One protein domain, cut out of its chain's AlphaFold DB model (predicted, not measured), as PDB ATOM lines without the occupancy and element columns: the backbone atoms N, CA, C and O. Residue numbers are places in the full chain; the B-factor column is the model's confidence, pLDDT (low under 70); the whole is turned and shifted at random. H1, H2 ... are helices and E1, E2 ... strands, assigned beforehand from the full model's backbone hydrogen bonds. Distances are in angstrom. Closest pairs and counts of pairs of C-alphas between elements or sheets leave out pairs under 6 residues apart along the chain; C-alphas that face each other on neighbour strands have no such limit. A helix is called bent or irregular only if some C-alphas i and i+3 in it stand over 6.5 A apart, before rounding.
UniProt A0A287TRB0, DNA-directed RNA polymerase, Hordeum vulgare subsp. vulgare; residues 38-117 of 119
ATOM      1  N   LYS A  38      60.104  61.586 -12.504       81.31
ATOM      2  CA  LYS A  38      59.878  60.142 -12.333       81.31
ATOM      3  C   LYS A  38      59.043  59.808 -11.087       81.31
ATOM      4  O   LYS A  38      58.358  58.785 -11.085       81.31
ATOM      5  N   PHE A  39      59.043  60.650 -10.047       82.62
ATOM      6  CA  PHE A  39      58.235  60.411  -8.841       82.62
ATOM      7  C   PHE A  39      56.725  60.475  -9.122       82.62
ATOM      8  O   PHE A  39      55.966  59.767  -8.459       82.62
ATOM      9  N   ALA A  40      56.280  61.214 -10.147       81.62
ATOM     10  CA  ALA A  40      54.872  61.257 -10.556       81.62
ATOM     11  C   ALA A  40      54.337  59.892 -11.044       81.62
ATOM     12  O   ALA A  40      53.132  59.634 -10.985       81.62
ATOM     13  N   LEU A  41      55.226  58.978 -11.456       81.94
ATOM     14  CA  LEU A  41      54.859  57.613 -11.840       81.94
ATOM     15  C   LEU A  41      54.487  56.735 -10.635       81.94
ATOM     16  O   LEU A  41      53.734  55.778 -10.808       81.94
ATOM     17  N   LEU A  42      54.962  57.040  -9.421       84.31
ATOM     18  CA  LEU A  42      54.678  56.223  -8.232       84.31
ATOM     19  C   LEU A  42      53.191  56.285  -7.822       84.31
ATOM     20  O   LEU A  42      52.586  55.218  -7.704       84.31
ATOM     21  N   PRO A  43      52.538  57.462  -7.696       85.44
ATOM     22  CA  PRO A  43      51.088  57.533  -7.500       85.44
ATOM     23  C   PRO A  43      50.284  56.855  -8.617       85.44
ATOM     24  O   PRO A  43      49.257  56.239  -8.340       85.44
ATOM     25  N   ALA A  44      50.734  56.942  -9.873       83.94
ATOM     26  CA  ALA A  44      50.063  56.293 -11.000       83.94
ATOM     27  C   ALA A  44      50.168  54.758 -10.918       83.94
ATOM     28  O   ALA A  44      49.164  54.057 -11.047       83.94
ATOM     29  N   PHE A  45      51.359  54.235 -10.616       82.75
ATOM     30  CA  PHE A  45      51.592  52.808 -10.401       82.75
ATOM     31  C   PHE A  45      50.780  52.275  -9.214       82.75
ATOM     32  O   PHE A  45      50.085  51.270  -9.356       82.75
ATOM     33  N   LEU A  46      50.788  52.976  -8.075       85.25
ATOM     34  CA  LEU A  46      50.026  52.590  -6.883       85.25
ATOM     35  C   LEU A  46      48.508  52.576  -7.127       85.25
ATOM     36  O   LEU A  46      47.828  51.714  -6.580       85.25
ATOM     37  N   LYS A  47      47.968  53.449  -7.990       82.12
ATOM     38  CA  LYS A  47      46.545  53.407  -8.386       82.12
ATOM     39  C   LYS A  47      46.172  52.153  -9.190       82.12
ATOM     40  O   LYS A  47      45.074  51.634  -9.019       82.12
ATOM     41  N   VAL A  48      47.059  51.659 -10.058       80.25
ATOM     42  CA  VAL A  48      46.775  50.515 -10.954       80.25
ATOM     43  C   VAL A  48      47.138  49.171 -10.307       80.25
ATOM     44  O   VAL A  48      46.346  48.219 -10.296       80.25
ATOM     45  N   ARG A  49      48.363  49.092  -9.779       77.50
ATOM     46  CA  ARG A  49      48.983  47.884  -9.219       77.50
ATOM     47  C   ARG A  49      48.844  47.774  -7.705       77.50
ATOM     48  O   ARG A  49      48.978  46.666  -7.219       77.50
ATOM     49  N   GLY A  50      48.531  48.847  -6.971       79.00
ATOM     50  CA  GLY A  50      48.422  48.812  -5.507       79.00
ATOM     51  C   GLY A  50      49.732  48.454  -4.792       79.00
ATOM     52  O   GLY A  50      50.725  48.097  -5.417       79.00
ATOM     53  N   LEU A  51      49.730  48.536  -3.458       84.75
ATOM     54  CA  LEU A  51      50.840  48.032  -2.634       84.75
ATOM     55  C   LEU A  51      50.634  46.564  -2.211       84.75
ATOM     56  O   LEU A  51      51.594  45.820  -2.079       84.75
ATOM     57  N   VAL A  52      49.376  46.146  -2.021       86.31
ATOM     58  CA  VAL A  52      48.993  44.835  -1.445       86.31
ATOM     59  C   VAL A  52      48.250  43.953  -2.466       86.31
ATOM     60  O   VAL A  52      47.735  42.885  -2.141       86.31
ATOM     61  N   LYS A  53      48.172  44.389  -3.730       88.19
ATOM     62  CA  LYS A  53      47.345  43.739  -4.757       88.19
ATOM     63  C   LYS A  53      47.811  42.320  -5.082       88.19
ATOM     64  O   LYS A  53      46.965  41.479  -5.316       88.19
ATOM     65  N   GLU A  54      49.109  42.027  -5.001       88.81
ATOM     66  CA  GLU A  54      49.665  40.682  -5.232       88.81
ATOM     67  C   GLU A  54      49.005  39.613  -4.335       88.81
ATOM     68  O   GLU A  54      48.616  38.539  -4.797       88.81
ATOM     69  N   HIS A  55      48.796  39.929  -3.051       92.62
ATOM     70  CA  HIS A  55      48.119  39.039  -2.100       92.62
ATOM     71  C   HIS A  55      46.620  38.891  -2.400       92.62
ATOM     72  O   HIS A  55      46.058  37.807  -2.258       92.62
ATOM     73  N   ILE A  56      45.973  39.970  -2.846       94.00
ATOM     74  CA  ILE A  56      44.551  39.967  -3.208       94.00
ATOM     75  C   ILE A  56      44.331  39.191  -4.515       94.00
ATOM     76  O   ILE A  56      43.433  38.359  -4.590       94.00
ATOM     77  N   ASP A  57      45.169  39.405  -5.529       93.81
ATOM     78  CA  ASP A  57      45.066  38.775  -6.847       93.81
ATOM     79  C   ASP A  57      45.390  37.272  -6.778       93.81
ATOM     80  O   ASP A  57      44.688  36.462  -7.389       93.81
ATOM     81  N   SER A  58      46.380  36.869  -5.972       96.12
ATOM     82  CA  SER A  58      46.675  35.450  -5.712       96.12
ATOM     83  C   SER A  58      45.545  34.741  -4.953       96.12
ATOM     84  O   SER A  58      45.148  33.638  -5.346       96.12
ATOM     85  N   PHE A  59      44.944  35.378  -3.940       96.81
ATOM     86  CA  PHE A  59      43.762  34.836  -3.260       96.81
ATOM     87  C   PHE A  59      42.536  34.771  -4.189       96.81
ATOM     88  O   PHE A  59      41.860  33.742  -4.250       96.81
ATOM     89  N   ASN A  60      42.298  35.809  -4.998       96.06
ATOM     90  CA  ASN A  60      41.241  35.839  -6.014       96.06
ATOM     91  C   ASN A  60      41.407  34.712  -7.047       96.06
ATOM     92  O   ASN A  60      40.431  34.059  -7.430       96.06
ATOM     93  N   TYR A  61      42.636  34.427  -7.485       97.25
ATOM     94  CA  TYR A  61      42.924  33.286  -8.355       97.25
ATOM     95  C   TYR A  61      42.627  31.945  -7.659       97.25
ATOM     96  O   TYR A  61      42.022  31.048  -8.259       97.25
ATOM     97  N   PHE A  62      43.002  31.811  -6.384       97.50
ATOM     98  CA  PHE A  62      42.733  30.611  -5.595       97.50
ATOM     99  C   PHE A  62      41.226  30.335  -5.447       97.50
ATOM    100  O   PHE A  62      40.786  29.236  -5.794       97.50
ATOM    101  N   ILE A  63      40.421  31.319  -5.035       96.50
ATOM    102  CA  ILE A  63      38.968  31.136  -4.846       96.50
ATOM    103  C   ILE A  63      38.211  30.937  -6.171       96.50
ATOM    104  O   ILE A  63      37.247  30.175  -6.226       96.50
ATOM    105  N   THR A  64      38.641  31.575  -7.268       94.50
ATOM    106  CA  THR A  64      37.935  31.469  -8.562       94.50
ATOM    107  C   THR A  64      38.289  30.207  -9.347       94.50
ATOM    108  O   THR A  64      37.408  29.631  -9.996       94.50
ATOM    109  N   LYS A  65      39.560  29.777  -9.307       95.56
ATOM    110  CA  LYS A  65      40.113  28.693 -10.141       95.56
ATOM    111  C   LYS A  65      40.794  27.596  -9.325       95.56
ATOM    112  O   LYS A  65      40.513  26.421  -9.554       95.56
ATOM    113  N   GLY A  66      41.667  27.967  -8.386       96.00
ATOM    114  CA  GLY A  66      42.484  27.024  -7.611       96.00
ATOM    115  C   GLY A  66      41.651  25.961  -6.893       96.00
ATOM    116  O   GLY A  66      41.806  24.769  -7.159       96.00
ATOM    117  N   ILE A  67      40.700  26.388  -6.061       96.44
ATOM    118  CA  ILE A  67      39.854  25.489  -5.267       96.44
ATOM    119  C   ILE A  67      38.989  24.561  -6.137       96.44
ATOM    120  O   ILE A  67      38.858  23.375  -5.842       96.44
ATOM    121  N   LYS A  68      38.473  25.052  -7.273       95.75
ATOM    122  CA  LYS A  68      37.684  24.242  -8.219       95.75
ATOM    123  C   LYS A  68      38.521  23.154  -8.887       95.75
ATOM    124  O   LYS A  68      38.017  22.063  -9.134       95.75
ATOM    125  N   ASN A  69      39.794  23.432  -9.165       95.88
ATOM    126  CA  ASN A  69      40.712  22.435  -9.709       95.88
ATOM    127  C   ASN A  69      41.067  21.364  -8.665       95.88
ATOM    128  O   ASN A  69      41.100  20.188  -9.016       95.88
ATOM    129  N   ILE A  70      41.247  21.744  -7.392       95.44
ATOM    130  CA  ILE A  70      41.480  20.803  -6.280       95.44
ATOM    131  C   ILE A  70      40.279  19.860  -6.105       95.44
ATOM    132  O   ILE A  70      40.461  18.644  -6.040       95.44
ATOM    133  N   VAL A  71      39.055  20.401  -6.093       95.50
ATOM    134  CA  VAL A  71      37.823  19.598  -5.985       95.50
ATOM    135  C   VAL A  71      37.637  18.691  -7.204       95.50
ATOM    136  O   VAL A  71      37.308  17.522  -7.037       95.50
ATOM    137  N   ARG A  72      37.916  19.172  -8.428       94.38
ATOM    138  CA  ARG A  72      37.842  18.337  -9.643       94.38
ATOM    139  C   ARG A  72      38.856  17.187  -9.631       94.38
ATOM    140  O   ARG A  72      38.540  16.115 -10.130       94.38
ATOM    141  N   ALA A  73      40.052  17.397  -9.082       94.81
ATOM    142  CA  ALA A  73      41.075  16.353  -8.980       94.81
ATOM    143  C   ALA A  73      40.727  15.265  -7.945       94.81
ATOM    144  O   ALA A  73      41.201  14.141  -8.066       94.81
ATOM    145  N   ASN A  74      39.889  15.587  -6.955       93.38
ATOM    146  CA  ASN A  74      39.464  14.689  -5.877       93.38
ATOM    147  C   ASN A  74      37.936  14.503  -5.899       93.38
ATOM    148  O   ASN A  74      37.281  14.529  -4.859       93.38
ATOM    149  N   ASN A  75      37.342  14.395  -7.093       93.38
ATOM    150  CA  ASN A  75      35.895  14.534  -7.271       93.38
ATOM    151  C   ASN A  75      35.065  13.351  -6.754       93.38
ATOM    152  O   ASN A  75      33.847  13.487  -6.700       93.38
ATOM    153  N   ARG A  76      35.670  12.210  -6.409       91.50
ATOM    154  CA  ARG A  76      34.955  10.978  -6.053       91.50
ATOM    155  C   ARG A  76      35.505  10.348  -4.776       91.50
ATOM    156  O   ARG A  76      36.711  10.161  -4.647       91.50
ATOM    157  N   ILE A  77      34.604   9.983  -3.866       92.44
ATOM    158  CA  ILE A  77      34.894   9.178  -2.673       92.44
ATOM    159  C   ILE A  77      34.086   7.886  -2.782       92.44
ATOM    160  O   ILE A  77      32.872   7.938  -2.961       92.44
ATOM    161  N   GLU A  78      34.748   6.737  -2.671       91.44
ATOM    162  CA  GLU A  78      34.130   5.411  -2.789       91.44
ATOM    163  C   GLU A  78      34.069   4.707  -1.431       91.44
ATOM    164  O   GLU A  78      35.007   4.791  -0.632       91.44
ATOM    165  N   ALA A  79      32.979   3.986  -1.162       92.19
ATOM    166  CA  ALA A  79      32.888   3.145   0.022       92.19
ATOM    167  C   ALA A  79      33.772   1.896  -0.141       92.19
ATOM    168  O   ALA A  79      33.622   1.132  -1.091       92.19
ATOM    169  N   ARG A  80      34.669   1.649   0.826       88.19
ATOM    170  CA  ARG A  80      35.608   0.510   0.788       88.19
ATOM    171  C   ARG A  80      34.916  -0.861   0.745       88.19
ATOM    172  O   ARG A  80      35.492  -1.799   0.205       88.19
ATOM    173  N   SER A  81      33.731  -0.976   1.345       89.31
ATOM    174  CA  SER A  81      32.965  -2.228   1.403       89.31
ATOM    175  C   SER A  81      32.128  -2.474   0.146       89.31
ATOM    176  O   SER A  81      32.035  -3.610  -0.299       89.31
ATOM    177  N   ASP A  82      31.557  -1.413  -0.437       89.06
ATOM    178  CA  ASP A  82      30.537  -1.492  -1.487       89.06
ATOM    179  C   ASP A  82      30.826  -0.479  -2.614       89.06
ATOM    180  O   ASP A  82      30.369   0.666  -2.545       89.06
ATOM    181  N   PRO A  83      31.526  -0.879  -3.695       80.94
ATOM    182  CA  PRO A  83      31.915   0.024  -4.791       80.94
ATOM    183  C   PRO A  83      30.749   0.683  -5.550       80.94
ATOM    184  O   PRO A  83      30.958   1.614  -6.328       80.94
ATOM    185  N   GLY A  84      29.516   0.205  -5.350       88.75
ATOM    186  CA  GLY A  84      28.302   0.825  -5.890       88.75
ATOM    187  C   GLY A  84      27.887   2.115  -5.173       88.75
ATOM    188  O   GLY A  84      27.109   2.887  -5.730       88.75
ATOM    189  N   ILE A  85      28.405   2.372  -3.965       92.19
ATOM    190  CA  ILE A  85      28.106   3.570  -3.173       92.19
ATOM    191  C   ILE A  85      29.299   4.529  -3.255       92.19
ATOM    192  O   ILE A  85      30.382   4.257  -2.733       92.19
ATOM    193  N   TYR A  86      29.087   5.679  -3.897       92.12
ATOM    194  CA  TYR A  86      30.083   6.741  -4.015       92.12
ATOM    195  C   TYR A  86      29.457   8.129  -3.834       92.12
ATOM    196  O   TYR A  86      28.286   8.353  -4.142       92.12
ATOM    197  N   LEU A  87      30.265   9.073  -3.353       93.75
ATOM    198  CA  LEU A  87      29.959  10.501  -3.326       93.75
ATOM    199  C   LEU A  87      30.719  11.189  -4.464       93.75
ATOM    200  O   LEU A  87      31.914  10.947  -4.632       93.75
ATOM    201  N   GLU A  88      30.046  12.063  -5.215       94.19
ATOM    202  CA  GLU A  88      30.659  12.867  -6.277       94.19
ATOM    203  C   GLU A  88      30.528  14.376  -6.001       94.19
ATOM    204  O   GLU A  88      29.423  14.913  -5.870       94.19
ATOM    205  N   TYR A  89      31.658  15.084  -5.977       95.88
ATOM    206  CA  TYR A  89      31.715  16.540  -5.885       95.88
ATOM    207  C   TYR A  89      31.555  17.188  -7.264       95.88
ATOM    208  O   TYR A  89      32.494  17.262  -8.055       95.88
ATOM    209  N   LYS A  90      30.356  17.715  -7.540       93.12
ATOM    210  CA  LYS A  90      30.032  18.342  -8.835       93.12
ATOM    211  C   LYS A  90      30.550  19.776  -8.980       93.12
ATOM    212  O   LYS A  90      30.988  20.161 -10.060       93.12
ATOM    213  N   ASN A  91      30.473  20.587  -7.923       92.75
ATOM    214  CA  ASN A  91      30.963  21.970  -7.920       92.75
ATOM    215  C   ASN A  91      31.193  22.471  -6.484       92.75
ATOM    216  O   ASN A  91      30.704  21.867  -5.531       92.75
ATOM    217  N   ILE A  92      31.894  23.598  -6.343       94.44
ATOM    218  CA  ILE A  92      32.116  24.299  -5.075       94.44
ATOM    219  C   ILE A  92      31.842  25.801  -5.227       94.44
ATOM    220  O   ILE A  92      32.145  26.405  -6.263       94.44
ATOM    221  N   TYR A  93      31.284  26.393  -4.174       94.12
ATOM    222  CA  TYR A  93      30.930  27.806  -4.075       94.12
ATOM    223  C   TYR A  93      31.482  28.373  -2.762       94.12
ATOM    224  O   TYR A  93      31.515  27.669  -1.755       94.12
ATOM    225  N   ILE A  94      31.906  29.637  -2.780       94.44
ATOM    226  CA  ILE A  94      32.267  30.396  -1.579       94.44
ATOM    227  C   ILE A  94      31.063  31.284  -1.246       94.44
ATOM    228  O   ILE A  94      30.564  31.975  -2.133       94.44
ATOM    229  N   GLY A  95      30.576  31.210  -0.007       92.62
ATOM    230  CA  GLY A  95      29.477  32.041   0.494       92.62
ATOM    231  C   GLY A  95      29.956  33.360   1.105       92.62
ATOM    232  O   GLY A  95      31.151  33.656   1.130       92.62
ATOM    233  N   GLU A  96      29.016  34.145   1.628       93.31
ATOM    234  CA  GLU A  96      29.320  35.368   2.377       93.31
ATOM    235  C   GLU A  96      29.794  35.060   3.814       93.31
ATOM    236  O   GLU A  96      29.356  34.069   4.412       93.31
ATOM    237  N   PRO A  97      30.687  35.891   4.390       94.00
ATOM    238  CA  PRO A  97      31.242  35.657   5.718       94.00
ATOM    239  C   PRO A  97      30.151  35.775   6.787       94.00
ATOM    240  O   PRO A  97      29.551  36.832   7.003       94.00
ATOM    241  N   SER A  98      29.895  34.660   7.463       92.31
ATOM    242  CA  SER A  98      28.816  34.520   8.436       92.31
ATOM    243  C   SER A  98      29.192  33.552   9.554       92.31
ATOM    244  O   SER A  98      30.043  32.679   9.380       92.31
ATOM    245  N   VAL A  99      28.561  33.721  10.713       91.75
ATOM    246  CA  VAL A  99      28.737  32.874  11.897       91.75
ATOM    247  C   VAL A  99      27.389  32.313  12.338       91.75
ATOM    248  O   VAL A  99      26.363  32.979  12.201       91.75
ATOM    249  N   GLN A 100      27.385  31.092  12.872       90.50
ATOM    250  CA  GLN A 100      26.186  30.495  13.452       90.50
ATOM    251  C   GLN A 100      26.188  30.685  14.976       90.50
ATOM    252  O   GLN A 100      27.098  30.218  15.659       90.50
ATOM    253  N   VAL A 101      25.177  31.379  15.502       86.75
ATOM    254  CA  VAL A 101      24.965  31.634  16.938       86.75
ATOM    255  C   VAL A 101      23.514  31.293  17.254       86.75
ATOM    256  O   VAL A 101      22.614  31.745  16.552       86.75
ATOM    257  N   ASP A 102      23.278  30.449  18.260       86.06
ATOM    258  CA  ASP A 102      21.936  30.040  18.712       86.06
ATOM    259  C   ASP A 102      20.986  29.647  17.560       86.06
ATOM    260  O   ASP A 102      19.833  30.071  17.469       86.06
ATOM    261  N   PHE A 103      21.516  28.828  16.642       87.69
ATOM    262  CA  PHE A 103      20.876  28.346  15.407       87.69
ATOM    263  C   PHE A 103      20.529  29.420  14.356       87.69
ATOM    264  O   PHE A 103      20.018  29.075  13.288       87.69
ATOM    265  N   ARG A 104      20.861  30.694  14.587       88.50
ATOM    266  CA  ARG A 104      20.763  31.785  13.605       88.50
ATOM    267  C   ARG A 104      22.089  31.979  12.876       88.50
ATOM    268  O   ARG A 104      23.152  31.737  13.436       88.50
ATOM    269  N   VAL A 105      22.012  32.413  11.620       89.81
ATOM    270  CA  VAL A 105      23.175  32.787  10.806       89.81
ATOM    271  C   VAL A 105      23.254  34.308  10.769       89.81
ATOM    272  O   VAL A 105      22.311  34.959  10.321       89.81
ATOM    273  N   GLU A 106      24.366  34.862  11.240       90.19
ATOM    274  CA  GLU A 106      24.616  36.304  11.301       90.19
ATOM    275  C   GLU A 106      25.799  36.674  10.404       90.19
ATOM    276  O   GLU A 106      26.810  35.968  10.374       90.19
ATOM    277  N   THR A 107      25.691  37.779   9.666       91.31
ATOM    278  CA  THR A 107      26.788  38.309   8.849       91.31
ATOM    279  C   THR A 107      27.834  38.982   9.734       91.31
ATOM    280  O   THR A 107      27.510  39.776  10.616       91.31
ATOM    281  N   ILE A 108      29.111  38.672   9.502       93.44
ATOM    282  CA  ILE A 108      30.222  39.162  10.332       93.44
ATOM    283  C   ILE A 108      31.061  40.210   9.604       93.44
ATOM    284  O   ILE A 108      31.186  40.211   8.381       93.44
ATOM    285  N   THR A 109      31.675  41.106  10.377       93.81
ATOM    286  CA  THR A 109      32.626  42.100   9.866       93.81
ATOM    287  C   THR A 109      34.035  41.820  10.390       93.81
ATOM    288  O   THR A 109      34.178  41.320  11.509       93.81
ATOM    289  N   PRO A 110      35.104  42.215   9.669       95.94
ATOM    290  CA  PRO A 110      36.478  42.022  10.141       95.94
ATOM    291  C   PRO A 110      36.783  42.693  11.489       95.94
ATOM    292  O   PRO A 110      37.692  42.264  12.191       95.94
ATOM    293  N   HIS A 111      36.046  43.748  11.854       94.81
ATOM    294  CA  HIS A 111      36.177  44.391  13.162       94.81
ATOM    295  C   HIS A 111      35.543  43.547  14.274       94.81
ATOM    296  O   HIS A 111      36.158  43.371  15.320       94.81
ATOM    297  N   PHE A 112      34.358  42.977  14.031       92.56
ATOM    298  CA  PHE A 112      33.698  42.072  14.972       92.56
ATOM    299  C   PHE A 112      34.575  40.850  15.279       92.56
ATOM    300  O   PHE A 112      34.856  40.594  16.446       92.56
ATOM    301  N   CYS A 113      35.114  40.185  14.249       93.81
ATOM    302  CA  CYS A 113      36.007  39.032  14.414       93.81
ATOM    303  C   CYS A 113      37.199  39.322  15.345       93.81
ATOM    304  O   CYS A 113      37.504  38.514  16.219       93.81
ATOM    305  N   ARG A 114      37.817  40.507  15.209       95.69
ATOM    306  CA  ARG A 114      38.949  40.967  16.039       95.69
ATOM    307  C   ARG A 114      38.579  41.313  17.483       95.69
ATOM    308  O   ARG A 114      39.463  41.314  18.325       95.69
ATOM    309  N   LEU A 115      37.322  41.665  17.761       95.56
ATOM    310  CA  LEU A 115      36.854  41.955  19.121       95.56
ATOM    311  C   LEU A 115      36.442  40.692  19.884       95.56
ATOM    312  O   LEU A 115      36.426  40.702  21.111       95.56
ATOM    313  N   THR A 116      36.060  39.634  19.167       91.38
ATOM    314  CA  THR A 116      35.521  38.393  19.746       91.38
ATOM    315  C   THR A 116      36.458  37.190  19.607       91.38
ATOM    316  O   THR A 116      36.008  36.070  19.824       91.38
ATOM    317  N   ASP A 117      37.698  37.402  19.151       91.81
ATOM    318  CA  ASP A 117      38.678  36.361  18.797       91.81
ATOM    319  C   ASP A 117      38.089  35.234  17.919       91.81
ATOM    320  O   ASP A 117      38.283  34.041  18.158       91.81
TER     321      ASP A 117
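What this domain is: This is residues 38 to 117 of the 119 residues of the protein "DNA-directed RNA polymerase" of Hordeum vulgare subsp. vulgare (UniProt A0A287TRB0). Two helices, H1 and then the longer H2, follow each other in a long arm that ends in a small strand hairpin, E1 and E2. From there residues 89 to 97 lead away to a second hairpin, E3 and E4, with the short helix H3 after it, set off from the arm with no shared core. The printed part has 80 residues, in the order H1 H2 E1 E2 E3 E4 H3; its class is mixed, helices and strands, with two antiparallel two-stranded sheets. It is extended and flat, with a radius of gyration of the C-alphas of 20.8 A and spans of 69 by 36 by 17 A.

How they stand to each other: E3, residues 98 to 101, and E4, residues 104 to 107, form an antiparallel hairpin at 147 degrees, with N 99 and O 106 2.9 A apart, within hydrogen-bond range. H3, residues 110 to 115, is apart from E3. E1, residues 76 to 78, and E2, residues 86 to 88, form an antiparallel hairpin at 170 degrees, with N 77 and O 87 within hydrogen-bond range at 3.0 A. E2 and E3 are apart. H2, residues 53 to 73, is apart from E2, E3, E4 and H3. H1, residues 38 to 49, and H2 meet only through their link. In H3 every O i to N i+4 pair is within hydrogen-bond range, in H1 5 of 8 and in H2 15 of 17.

Where its parts are: H2 is 28.4 A long and irregular, C-alphas 64 and 67 being 7.1 A apart, with a kink of 35 degrees near residue 65. H1, 16.7 A long, begins at C-alpha 38 (59.878, 60.142, -12.333). H3 ends at C-alpha 115 (36.854, 41.955, 19.121).

The domain as a whole: The C-alphas farthest apart, of Lys 38 and Ser 81, are 69.3 A apart. The printed part has no cut, no link is long, and no printed residue is under 70 in pLDDT.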